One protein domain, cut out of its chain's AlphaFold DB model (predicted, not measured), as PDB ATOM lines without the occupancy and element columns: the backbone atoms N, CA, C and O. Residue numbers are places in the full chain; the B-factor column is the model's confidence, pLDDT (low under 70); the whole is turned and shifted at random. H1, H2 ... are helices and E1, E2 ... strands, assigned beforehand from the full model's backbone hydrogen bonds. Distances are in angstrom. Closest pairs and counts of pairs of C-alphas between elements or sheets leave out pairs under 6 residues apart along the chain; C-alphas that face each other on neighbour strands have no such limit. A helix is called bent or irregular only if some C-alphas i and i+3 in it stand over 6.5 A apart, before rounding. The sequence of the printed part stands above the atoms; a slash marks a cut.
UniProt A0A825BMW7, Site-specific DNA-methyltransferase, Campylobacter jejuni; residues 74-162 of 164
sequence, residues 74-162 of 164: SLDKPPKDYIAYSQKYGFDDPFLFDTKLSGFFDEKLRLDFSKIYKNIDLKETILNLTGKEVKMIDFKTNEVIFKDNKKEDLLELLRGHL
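Overview. This is residues 74 to 162 of the 164 residues of the protein "Site-specific DNA-methyltransferase" of Campylobacter jejuni (UniProt A0A825BMW7). A small antiparallel sheet of three strands, E1, E2 and E3, has helix H5 packed across one face, and this makes one end of the domain. At the other end H1, H2 and H3 are loosely strung together by loops, with H4 to one side, while H6 runs on from E3 and sits between the sheet and H2. The 89 printed residues hold, in order, H1 H2 H3 H4 H5 E1 E2 E3 H6, six named helices and three named strands, in a mixed class of helices and strands. The whole is compact, with a radius of gyration of the C-alphas of 13.4 A, and spans 38 by 29 by 21 A.

Along the chain. H1, residues 82 to 89, begins at C-alpha 82 (184.956, 132.528, 161.277) and is 10.4 A long from first to last C-alpha. Three helices of four residues follow: H2, residues 94 to 97, H3, residues 99 to 102, and H4, residues 113 to 116. H5, residues 122 to 130, is 11.9 A long and begins at C-alpha 122 (181.201, 155.569, 170.072). E1, residues 134 to 138, is 11.1 A long, E2, residues 143 to 146, 9.7 A, and E3, residues 151 to 153, 7.0 A. H6, residues 154 to 161, is 11.6 A long and ends at C-alpha 161 (174.877, 148.872, 161.956); it is irregular, with C-alphas 157 and 160 7.5 A apart.

Arrangement. H1 is apart from H2, and H2 and H3 are close but not clearly touching, their closest C-alphas, Leu 96 and Ser 102, being 6.3 A apart. H5 is on the sheet at a height over the sheet of 9.3 A, and runs across the strands, at 70 degrees to E2 on the local plane. Its closest C-alphas to E1 are those of Lys 123 and Val 134, 5.6 A apart. E1, E2 and E3 form a meander, each strand the antiparallel neighbour of the one before, with hairpins E1 and E2, E2 and E3. N 135 and O 145 are 2.8 A apart, and N 144 and O 152 also 2.8 A, both within hydrogen-bond range. H6 is on the sheet too; its closest C-alphas to E2 are those of Leu 154 and Glu 143, 5.3 A apart. H6 and H2 are close but not clearly touching, with the C-alphas of Arg 159 and Leu 96, their closest, 7.8 A apart. In H1 and H5 every O i to N i+4 pair is within hydrogen-bond range, in H6 2 of 4; H2, H3 and H4 are too short for such a pair.

Size, cuts and confidence. The two C-alphas farthest apart, those of Ser 74 and Asp 148, are 39.4 A apart. The printed part has no cut and no long link. Mean pLDDT of the printed part is 78.3, and 17 residues are under 70: 85 to 86, 88 to 92, 107 to 109 and 113 to 119.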
ATOM      1  N   SER A  74     182.170 144.687 148.285       81.69
ATOM      2  CA  SER A  74     183.215 143.809 147.769       81.69
ATOM      3  C   SER A  74     183.713 142.959 148.919       81.69
ATOM      4  O   SER A  74     184.284 143.492 149.855       81.69
ATOM      5  N   LEU A  75     183.494 141.647 148.875       81.50
ATOM      6  CA  LEU A  75     183.767 140.768 150.012       81.50
ATOM      7  C   LEU A  75     185.172 140.160 149.958       81.50
ATOM      8  O   LEU A  75     185.561 139.554 148.957       81.50
ATOM      9  N   ASP A  76     185.890 140.252 151.071       77.44
ATOM     10  CA  ASP A  76     187.104 139.491 151.332       77.44
ATOM     11  C   ASP A  76     186.794 138.075 151.828       77.44
ATOM     12  O   ASP A  76     185.691 137.742 152.270       77.44
ATOM     13  N   LYS A  77     187.807 137.203 151.768       75.12
ATOM     14  CA  LYS A  77     187.685 135.859 152.337       75.12
ATOM     15  C   LYS A  77     187.557 135.956 153.860       75.12
ATOM     16  O   LYS A  77     188.425 136.571 154.484       75.12
ATOM     17  N   PRO A  78     186.563 135.288 154.468       71.62
ATOM     18  CA  PRO A  78     186.462 135.244 155.916       71.62
ATOM     19  C   PRO A  78     187.703 134.561 156.521       71.62
ATOM     20  O   PRO A  78     188.266 133.642 155.905       71.62
ATOM     21  N   PRO A  79     188.137 134.959 157.732       70.94
ATOM     22  CA  PRO A  79     189.166 134.247 158.480       70.94
ATOM     23  C   PRO A  79     188.799 132.770 158.651       70.94
ATOM     24  O   PRO A  79     187.625 132.421 158.773       70.94
ATOM     25  N   LYS A  80     189.806 131.890 158.716       73.62
ATOM     26  CA  LYS A  80     189.595 130.434 158.845       73.62
ATOM     27  C   LYS A  80     188.712 130.060 160.043       73.62
ATOM     28  O   LYS A  80     187.917 129.132 159.943       73.62
ATOM     29  N   ASP A  81     188.816 130.822 161.128       70.69
ATOM     30  CA  ASP A  81     188.091 130.571 162.375       70.69
ATOM     31  C   ASP A  81     186.693 131.210 162.409       70.69
ATOM     32  O   ASP A  81     185.965 131.048 163.392       70.69
ATOM     33  N   TYR A  82     186.273 131.897 161.339       72.94
ATOM     34  CA  TYR A  82     184.956 132.528 161.277       72.94
ATOM     35  C   TYR A  82     183.823 131.523 161.470       72.94
ATOM     36  O   TYR A  82     182.870 131.835 162.166       72.94
ATOM     37  N   ILE A  83     183.940 130.299 160.947       72.62
ATOM     38  CA  ILE A  83     182.902 129.267 161.110       72.62
ATOM     39  C   ILE A  83     182.741 128.863 162.586       72.62
ATOM     40  O   ILE A  83     181.633 128.656 163.070       72.62
ATOM     41  N   ALA A  84     183.842 128.762 163.334       71.50
ATOM     42  CA  ALA A  84     183.770 128.456 164.761       71.50
ATOM     43  C   ALA A  84     183.163 129.629 165.550       71.50
ATOM     44  O   ALA A  84     182.401 129.425 166.495       71.50
ATOM     45  N   TYR A  85     183.473 130.861 165.140       67.81
ATOM     46  CA  TYR A  85     182.885 132.072 165.703       67.81
ATOM     47  C   TYR A  85     181.381 132.177 165.385       67.81
ATOM     48  O   TYR A  85     180.583 132.377 166.301       67.81
ATOM     49  N   SER A  86     180.980 131.965 164.126       69.62
ATOM     50  CA  SER A  86     179.586 131.997 163.671       69.62
ATOM     51  C   SER A  86     178.736 130.989 164.423       69.62
ATOM     52  O   SER A  86     177.658 131.329 164.896       69.62
ATOM     53  N   GLN A  87     179.243 129.774 164.635       71.31
ATOM     54  CA  GLN A  87     178.546 128.742 165.399       71.31
ATOM     55  C   GLN A  87     178.449 129.070 166.891       71.31
ATOM     56  O   GLN A  87     177.427 128.791 167.515       71.31
ATOM     57  N   LYS A  88     179.496 129.667 167.475       67.69
ATOM     58  CA  LYS A  88     179.524 130.013 168.901       67.69
ATOM     59  C   LYS A  88     178.546 131.135 169.246       67.69
ATOM     60  O   LYS A  88     177.918 131.079 170.300       67.69
ATOM     61  N   TYR A  89     178.455 132.149 168.392       62.84
ATOM     62  CA  TYR A  89     177.625 133.327 168.646       62.84
ATOM     63  C   TYR A  89     176.290 133.293 167.884       62.84
ATOM     64  O   TYR A  89     175.391 134.057 168.220       62.84
ATOM     65  N   GLY A  90     176.117 132.373 166.924       59.91
ATOM     66  CA  GLY A  90     174.896 132.175 166.129       59.91
ATOM     67  C   GLY A  90     174.749 133.153 164.957       59.91
ATOM     68  O   GLY A  90     173.681 133.735 164.785       59.91
ATOM     69  N   PHE A  91     175.831 133.435 164.226       63.94
ATOM     70  CA  PHE A  91     175.925 134.587 163.317       63.94
ATOM     71  C   PHE A  91     176.475 134.234 161.936       63.94
ATOM     72  O   PHE A  91     177.663 133.963 161.821       63.94
ATOM     73  N   ASP A  92     175.683 134.427 160.886       65.06
ATOM     74  CA  ASP A  92     176.182 134.481 159.510       65.06
ATOM     75  C   ASP A  92     175.975 135.897 158.952       65.06
ATOM     76  O   ASP A  92     174.949 136.186 158.339       65.06
ATOM     77  N   ASP A  93     176.931 136.800 159.200       71.94
ATOM     78  CA  ASP A  93     176.908 138.164 158.662       71.94
ATOM     79  C   ASP A  93     178.051 138.372 157.647       71.94
ATOM     80  O   ASP A  93     179.199 138.614 158.037       71.94
ATOM     81  N   PRO A  94     177.768 138.259 156.335       71.31
ATOM     82  CA  PRO A  94     178.781 138.446 155.305       71.31
ATOM     83  C   PRO A  94     179.280 139.896 155.217       71.31
ATOM     84  O   PRO A  94     180.378 140.105 154.707       71.31
ATOM     85  N   PHE A  95     178.534 140.886 155.730       75.19
ATOM     86  CA  PHE A  95     178.914 142.303 155.661       75.19
ATOM     87  C   PHE A  95     180.146 142.624 156.515       75.19
ATOM     88  O   PHE A  95     180.869 143.573 156.218       75.19
ATOM     89  N   LEU A  96     180.470 141.781 157.505       74.00
ATOM     90  CA  LEU A  96     181.703 141.899 158.292       74.00
ATOM     91  C   LEU A  96     182.976 141.775 157.438       74.00
ATOM     92  O   LEU A  96     184.043 142.236 157.844       74.00
ATOM     93  N   PHE A  97     182.866 141.159 156.260       75.25
ATOM     94  CA  PHE A  97     183.973 140.955 155.331       75.25
ATOM     95  C   PHE A  97     183.913 141.866 154.117       75.25
ATOM     96  O   PHE A  97     184.651 141.622 153.167       75.25
ATOM     97  N   ASP A  98     183.081 142.907 154.114       78.88
ATOM     98  CA  ASP A  98     183.250 143.953 153.112       78.88
ATOM     99  C   ASP A  98     184.678 144.504 153.201       78.88
ATOM    100  O   ASP A  98     185.158 144.805 154.284       78.88
ATOM    101  N   THR A  99     185.367 144.639 152.077       73.62
ATOM    102  CA  THR A  99     186.732 145.169 151.947       73.62
ATOM    103  C   THR A  99     186.912 146.525 152.624       73.62
ATOM    104  O   THR A  99     188.005 146.844 153.091       73.62
ATOM    105  N   LYS A 100     185.843 147.330 152.711       75.06
ATOM    106  CA  LYS A 100     185.864 148.594 153.453       75.06
ATOM    107  C   LYS A 100     185.978 148.375 154.961       75.06
ATOM    108  O   LYS A 100     186.520 149.243 155.630       75.06
ATOM    109  N   LEU A 101     185.484 147.251 155.490       76.50
ATOM    110  CA  LEU A 101     185.403 146.938 156.918       76.50
ATOM    111  C   LEU A 101     186.403 145.852 157.372       76.50
ATOM    112  O   LEU A 101     186.900 145.902 158.497       76.50
ATOM    113  N   SER A 102     186.736 144.897 156.501       72.44
ATOM    114  CA  SER A 102     187.552 143.705 156.771       72.44
ATOM    115  C   SER A 102     188.920 144.058 157.363       72.44
ATOM    116  O   SER A 102     189.378 143.415 158.307       72.44
ATOM    117  N   GLY A 103     189.536 145.144 156.882       71.81
ATOM    118  CA  GLY A 103     190.825 145.656 157.357       71.81
ATOM    119  C   GLY A 103     190.823 146.196 158.793       71.81
ATOM    120  O   GLY A 103     191.885 146.517 159.335       71.81
ATOM    121  N   PHE A 104     189.650 146.303 159.420       75.56
ATOM    122  CA  PHE A 104     189.501 146.762 160.799       75.56
ATOM    123  C   PHE A 104     189.321 145.628 161.803       75.56
ATOM    124  O   PHE A 104     189.393 145.887 163.002       75.56
ATOM    125  N   PHE A 105     189.127 144.390 161.351       74.69
ATOM    126  CA  PHE A 105     189.088 143.231 162.235       74.69
ATOM    127  C   PHE A 105     190.493 142.670 162.474       74.69
ATOM    128  O   PHE A 105     191.307 142.569 161.556       74.69
ATOM    129  N   ASP A 106     190.787 142.287 163.716       72.69
ATOM    130  CA  ASP A 106     191.955 141.459 164.017       72.69
ATOM    131  C   ASP A 106     191.690 139.969 163.710       72.69
ATOM    132  O   ASP A 106     190.572 139.557 163.394       72.69
ATOM    133  N   GLU A 107     192.723 139.130 163.837       67.88
ATOM    134  CA  GLU A 107     192.623 137.674 163.621       67.88
ATOM    135  C   GLU A 107     191.601 136.982 164.546       67.88
ATOM    136  O   GLU A 107     191.187 135.856 164.283       67.88
ATOM    137  N   LYS A 108     191.182 137.648 165.630       69.19
ATOM    138  CA  LYS A 108     190.182 137.181 166.598       69.19
ATOM    139  C   LYS A 108     188.815 137.844 166.392       69.19
ATOM    140  O   LYS A 108     187.973 137.741 167.286       69.19
ATOM    141  N   LEU A 109     188.597 138.501 165.247       68.38
ATOM    142  CA  LEU A 109     187.378 139.238 164.897       68.38
ATOM    143  C   LEU A 109     187.060 140.395 165.859       68.38
ATOM    144  O   LEU A 109     185.900 140.759 166.046       68.38
ATOM    145  N   ARG A 110     188.077 141.010 166.469       72.25
ATOM    146  CA  ARG A 110     187.900 142.245 167.243       72.25
ATOM    147  C   ARG A 110     187.996 143.442 166.325       72.25
ATOM    148  O   ARG A 110     188.962 143.570 165.577       72.25
ATOM    149  N   LEU A 111     187.013 144.328 166.425       73.50
ATOM    150  CA  LEU A 111     186.957 145.520 165.600       73.50
ATOM    151  C   LEU A 111     187.799 146.647 166.209       73.50
ATOM    152  O   LEU A 111     187.535 147.123 167.316       73.50
ATOM    153  N   ASP A 112     188.808 147.096 165.474       71.62
ATOM    154  CA  ASP A 112     189.645 148.230 165.842       71.62
ATOM    155  C   ASP A 112     189.028 149.539 165.336       71.62
ATOM    156  O   ASP A 112     189.358 150.067 164.270       71.62
ATOM    157  N   PHE A 113     188.130 150.099 166.146       68.06
ATOM    158  CA  PHE A 113     187.449 151.360 165.845       68.06
ATOM    159  C   PHE A 113     188.383 152.563 165.686       68.06
ATOM    160  O   PHE A 113     187.973 153.565 165.101       68.06
ATOM    161  N   SER A 114     189.632 152.486 166.167       64.81
ATOM    162  CA  SER A 114     190.608 153.563 165.962       64.81
ATOM    163  C   SER A 114     190.997 153.722 164.489       64.81
ATOM    164  O   SER A 114     191.414 154.806 164.071       64.81
ATOM    165  N   LYS A 115     190.827 152.656 163.699       67.81
ATOM    166  CA  LYS A 115     191.147 152.621 162.272       67.81
ATOM    167  C   LYS A 115     189.962 152.989 161.375       67.81
ATOM    168  O   LYS A 115     190.209 153.471 160.276       67.81
ATOM    169  N   ILE A 116     188.719 152.810 161.840       68.62
ATOM    170  CA  ILE A 116     187.498 153.027 161.036       68.62
ATOM    171  C   ILE A 116     187.315 154.510 160.690       68.62
ATOM    172  O   ILE A 116     187.247 154.876 159.521       68.62
ATOM    173  N   TYR A 117     187.285 155.386 161.697       63.41
ATOM    174  CA  TYR A 117     187.303 156.834 161.487       63.41
ATOM    175  C   TYR A 117     188.068 157.539 162.607       63.41
ATOM    176  O   TYR A 117     188.058 157.125 163.767       63.41
ATOM    177  N   LYS A 118     188.680 158.679 162.280       59.62
ATOM    178  CA  LYS A 118     189.265 159.567 163.290       59.62
ATOM    179  C   LYS A 118     188.141 160.243 164.085       59.62
ATOM    180  O   LYS A 118     187.298 160.910 163.496       59.62
ATOM    181  N   ASN A 119     188.185 160.130 165.415       65.94
ATOM    182  CA  ASN A 119     187.288 160.802 166.371       65.94
ATOM    183  C   ASN A 119     185.811 160.346 166.359       65.94
ATOM    184  O   ASN A 119     184.917 161.175 166.518       65.94
ATOM    185  N   ILE A 120     185.533 159.046 166.204       73.75
ATOM    186  CA  ILE A 120     184.171 158.517 166.412       73.75
ATOM    187  C   ILE A 120     183.776 158.677 167.881       73.75
ATOM    188  O   ILE A 120     184.460 158.164 168.770       73.75
ATOM    189  N   ASP A 121     182.630 159.304 168.139       82.00
ATOM    190  CA  ASP A 121     182.002 159.262 169.459       82.00
ATOM    191  C   ASP A 121     181.169 157.982 169.613       82.00
ATOM    192  O   ASP A 121     179.948 157.966 169.459       82.00
ATOM    193  N   LEU A 122     181.854 156.870 169.898       84.31
ATOM    194  CA  LEU A 122     181.201 155.569 170.072       84.31
ATOM    195  C   LEU A 122     180.215 155.549 171.239       84.31
ATOM    196  O   LEU A 122     179.232 154.814 171.187       84.31
ATOM    197  N   LYS A 123     180.455 156.347 172.286       87.44
ATOM    198  CA  LYS A 123     179.547 156.408 173.435       87.44
ATOM    199  C   LYS A 123     178.211 157.004 173.019       87.44
ATOM    200  O   LYS A 123     177.174 156.444 173.358       87.44
ATOM    201  N   GLU A 124     178.251 158.094 172.258       86.25
ATOM    202  CA  GLU A 124     177.060 158.728 171.700       86.25
ATOM    203  C   GLU A 124     176.360 157.820 170.681       86.25
ATOM    204  O   GLU A 124     175.134 157.721 170.691       86.25
ATOM    205  N   THR A 125     177.104 157.111 169.826       86.31
ATOM    206  CA  THR A 125     176.515 156.133 168.895       86.31
ATOM    207  C   THR A 125     175.746 155.053 169.650       86.31
ATOM    208  O   THR A 125     174.568 154.840 169.381       86.31
ATOM    209  N   ILE A 126     176.367 154.414 170.644       89.31
ATOM    210  CA  ILE A 126     175.708 153.372 171.442       89.31
ATOM    211  C   ILE A 126     174.523 153.948 172.228       89.31
ATOM    212  O   ILE A 126     173.485 153.293 172.319       89.31
ATOM    213  N   LEU A 127     174.633 155.172 172.757       89.31
ATOM    214  CA  LEU A 127     173.517 155.862 173.409       89.31
ATOM    215  C   LEU A 127     172.339 156.049 172.446       89.31
ATOM    216  O   LEU A 127     171.206 155.757 172.818       89.31
ATOM    217  N   ASN A 128     172.594 156.478 171.209       86.69
ATOM    218  CA  ASN A 128     171.551 156.660 170.198       86.69
ATOM    219  C   ASN A 128     170.905 155.334 169.774       86.69
ATOM    220  O   ASN A 128     169.709 155.309 169.498       86.69
ATOM    221  N   LEU A 129     171.671 154.240 169.741       86.81
ATOM    222  CA  LEU A 129     171.167 152.914 169.374       86.81
ATOM    223  C   LEU A 129     170.359 152.250 170.491       86.81
ATOM    224  O   LEU A 129     169.321 151.645 170.243       86.81
ATOM    225  N   THR A 130     170.846 152.340 171.727       88.69
ATOM    226  CA  THR A 130     170.314 151.566 172.861       88.69
ATOM    227  C   THR A 130     169.425 152.380 173.795       88.69
ATOM    228  O   THR A 130     168.706 151.805 174.612       88.69
ATOM    229  N   GLY A 131     169.507 153.713 173.740       90.38
ATOM    230  CA  GLY A 131     168.908 154.618 174.721       90.38
ATOM    231  C   GLY A 131     169.583 154.590 176.099       90.38
ATOM    232  O   GLY A 131     169.067 155.195 177.037       90.38
ATOM    233  N   LYS A 132     170.715 153.887 176.253       91.44
ATOM    234  CA  LYS A 132     171.420 153.709 177.529       91.44
ATOM    235  C   LYS A 132     172.721 154.505 177.561       91.44
ATOM    236  O   LYS A 132     173.514 154.482 176.623       91.44
ATOM    237  N   GLU A 133     172.991 155.156 178.688       92.31
ATOM    238  CA  GLU A 133     174.238 155.895 178.874       92.31
ATOM    239  C   GLU A 133     175.436 154.959 179.080       92.31
ATOM    240  O   GLU A 133     175.465 154.132 179.999       92.31
ATOM    241  N   VAL A 134     176.468 155.146 178.257       93.25
ATOM    242  CA  VAL A 134     177.718 154.385 178.330       93.25
ATOM    243  C   VAL A 134     178.664 155.007 179.356       93.25
ATOM    244  O   VAL A 134     179.039 156.176 179.261       93.25
ATOM    245  N   LYS A 135     179.114 154.205 180.323       92.81
ATOM    246  CA  LYS A 135     180.152 154.594 181.285       92.81
ATOM    247  C   LYS A 135     181.524 154.525 180.614       92.81
ATOM    248  O   LYS A 135     182.249 155.523 180.541       92.81
ATOM    249  N   MET A 136     181.859 153.358 180.072       91.06
ATOM    250  CA  MET A 136     183.115 153.108 179.369       91.06
ATOM    251  C   MET A 136     182.982 151.954 178.375       91.06
ATOM    252  O   MET A 136     182.053 151.158 178.461       91.06
ATOM    253  N   ILE A 137     183.936 151.884 177.452       88.25
ATOM    254  CA  ILE A 137     184.072 150.807 176.474       88.25
ATOM    255  C   ILE A 137     185.456 150.201 176.703       88.25
ATOM    256  O   ILE A 137     186.447 150.935 176.709       88.25
ATOM    257  N   ASP A 138     185.518 148.894 176.945       86.38
ATOM    258  CA  ASP A 138     186.767 148.146 177.059       86.38
ATOM    259  C   ASP A 138     187.063 147.441 175.732       86.38
ATOM    260  O   ASP A 138     186.517 146.386 175.416       86.38
ATOM    261  N   PHE A 139     187.965 148.028 174.947       78.62
ATOM    262  CA  PHE A 139     188.377 147.480 173.654       78.62
ATOM    263  C   PHE A 139     189.226 146.204 173.768       78.62
ATOM    264  O   PHE A 139     189.370 145.483 172.785       78.62
ATOM    265  N   LYS A 140     189.802 145.894 174.940       77.81
ATOM    266  CA  LYS A 140     190.586 144.661 175.124       77.81
ATOM    267  C   LYS A 140     189.674 143.449 175.274       77.81
ATOM    268  O   LYS A 140     190.000 142.374 174.766       77.81
ATOM    269  N   THR A 141     188.565 143.623 175.990       79.75
ATOM    270  CA  THR A 141     187.554 142.581 176.206       79.75
ATOM    271  C   THR A 141     186.391 142.659 175.223       79.75
ATOM    272  O   THR A 141     185.627 141.704 175.162       79.75
ATOM    273  N   ASN A 142     186.307 143.725 174.418       80.00
ATOM    274  CA  ASN A 142     185.193 144.020 173.514       80.00
ATOM    275  C   ASN A 142     183.863 144.235 174.265       80.00
ATOM    276  O   ASN A 142     182.801 143.897 173.761       80.00
ATOM    277  N   GLU A 143     183.911 144.797 175.477       87.50
ATOM    278  CA  GLU A 143     182.732 144.998 176.332       87.50
ATOM    279  C   GLU A 143     182.324 146.479 176.413       87.50
ATOM    280  O   GLU A 143     183.150 147.372 176.624       87.50
ATOM    281  N   VAL A 144     181.020 146.742 176.346       91.12
ATOM    282  CA  VAL A 144     180.415 148.031 176.700       91.12
ATOM    283  C   VAL A 144     179.896 147.958 178.127       91.12
ATOM    284  O   VAL A 144     179.105 147.080 178.460       91.12
ATOM    285  N   ILE A 145     180.315 148.900 178.973       93.81
ATOM    286  CA  ILE A 145     179.846 149.017 180.356       93.81
ATOM    287  C   ILE A 145     178.922 150.229 180.450       93.81
ATOM    288  O   ILE A 145     179.352 151.376 180.280       93.81
ATOM    289  N   PHE A 146     177.651 149.984 180.753       95.00
ATOM    290  CA  PHE A 146     176.641 151.026 180.935       95.00
ATOM    291  C   PHE A 146     176.677 151.611 182.355       95.00
ATOM    292  O   PHE A 146     177.288 151.051 183.272       95.00
ATOM    293  N   LYS A 147     176.035 152.767 182.568       93.00
ATOM    294  CA  LYS A 147     175.967 153.395 183.904       93.00
ATOM    295  C   LYS A 147     175.222 152.553 184.948       93.00
ATOM    296  O   LYS A 147     175.502 152.704 186.134       93.00
ATOM    297  N   ASP A 148     174.342 151.647 184.529       92.88
ATOM    298  CA  ASP A 148     173.672 150.668 185.398       92.88
ATOM    299  C   ASP A 148     174.549 149.433 185.716       92.88
ATOM    300  O   ASP A 148     174.086 148.486 186.348       92.88
ATOM    301  N   ASN A 149     175.826 149.455 185.312       91.56
ATOM    302  CA  ASN A 149     176.815 148.376 185.415       91.56
ATOM    303  C   ASN A 149     176.473 147.103 184.623       91.56
ATOM    304  O   ASN A 149     177.168 146.096 184.786       91.56
ATOM    305  N   LYS A 150     175.464 147.127 183.741       92.50
ATOM    306  CA  LYS A 150     175.284 146.046 182.769       92.50
ATOM    307  C   LYS A 150     176.414 146.062 181.750       92.50
ATOM    308  O   LYS A 150     176.965 147.119 181.422       92.50
ATOM    309  N   LYS A 151     176.739 144.867 181.266       92.81
ATOM    310  CA  LYS A 151     177.747 144.631 180.242       92.81
ATOM    311  C   LYS A 151     177.112 143.978 179.031       92.81
ATOM    312  O   LYS A 151     176.318 143.057 179.195       92.81
ATOM    313  N   GLU A 152     177.490 144.441 177.852       89.69
ATOM    314  CA  GLU A 152     177.090 143.854 176.573       89.69
ATOM    315  C   GLU A 152     178.316 143.801 175.649       89.69
ATOM    316  O   GLU A 152     179.226 144.627 175.785       89.69
ATOM    317  N   ASP A 153     178.373 142.821 174.744       86.38
ATOM    318  CA  ASP A 153     179.454 142.731 173.759       86.38
ATOM    319  C   ASP A 153     179.306 143.852 172.715       86.38
ATOM    320  O   ASP A 153     178.226 144.121 172.182       86.38
ATOM    321  N   LEU A 154     180.409 144.548 172.450       83.75
ATOM    322  CA  LEU A 154     180.456 145.712 171.573       83.75
ATOM    323  C   LEU A 154     180.164 145.350 170.114       83.75
ATOM    324  O   LEU A 154     179.510 146.125 169.414       83.75
ATOM    325  N   LEU A 155     180.638 144.190 169.650       79.44
ATOM    326  CA  LEU A 155     180.383 143.742 168.283       79.44
ATOM    327  C   LEU A 155     178.929 143.293 168.144       79.44
ATOM    328  O   LEU A 155     178.282 143.645 167.164       79.44
ATOM    329  N   GLU A 156     178.385 142.589 169.135       80.56
ATOM    330  CA  GLU A 156     176.975 142.195 169.154       80.56
ATOM    331  C   GLU A 156     176.031 143.402 169.066       80.56
ATOM    332  O   GLU A 156     175.057 143.363 168.308       80.56
ATOM    333  N   LEU A 157     176.352 144.484 169.781       84.50
ATOM    334  CA  LEU A 157     175.607 145.743 169.749       84.50
ATOM    335  C   LEU A 157     175.661 146.439 168.385       84.50
ATOM    336  O   LEU A 157     174.656 146.969 167.909       84.50
ATOM    337  N   LEU A 158     176.843 146.478 167.770       81.56
ATOM    338  CA  LEU A 158     177.079 147.306 166.589       81.56
ATOM    339  C   LEU A 158     176.903 146.560 165.267       81.56
ATOM    340  O   LEU A 158     176.622 147.219 164.275       81.56
ATOM    341  N   ARG A 159     176.978 145.224 165.229       75.81
ATOM    342  CA  ARG A 159     176.949 144.411 163.993       75.81
ATOM    343  C   ARG A 159     175.879 144.813 162.980       75.81
ATOM    344  O   ARG A 159     176.204 145.046 161.828       75.81
ATOM    345  N   GLY A 160     174.630 145.003 163.419       74.38
ATOM    346  CA  GLY A 160     173.510 145.329 162.527       74.38
ATOM    347  C   GLY A 160     173.601 146.730 161.917       74.38
ATOM    348  O   GLY A 160     172.775 147.103 161.095       74.38
ATOM    349  N   HIS A 161     174.595 147.501 162.348       76.62
ATOM    350  CA  HIS A 161     174.877 148.872 161.956       76.62
ATOM    351  C   HIS A 161     176.269 148.991 161.314       76.62
ATOM    352  O   HIS A 161     176.632 150.067 160.851       76.62
ATOM    353  N   LEU A 162     177.051 147.903 161.279       73.81
ATOM    354  CA  LEU A 162     178.345 147.807 160.601       73.81
ATOM    355  C   LEU A 162     178.144 147.335 159.156       73.81
ATOM    356  O   LEU A 162     178.767 146.379 158.710       73.81
TER     357      LEU A 162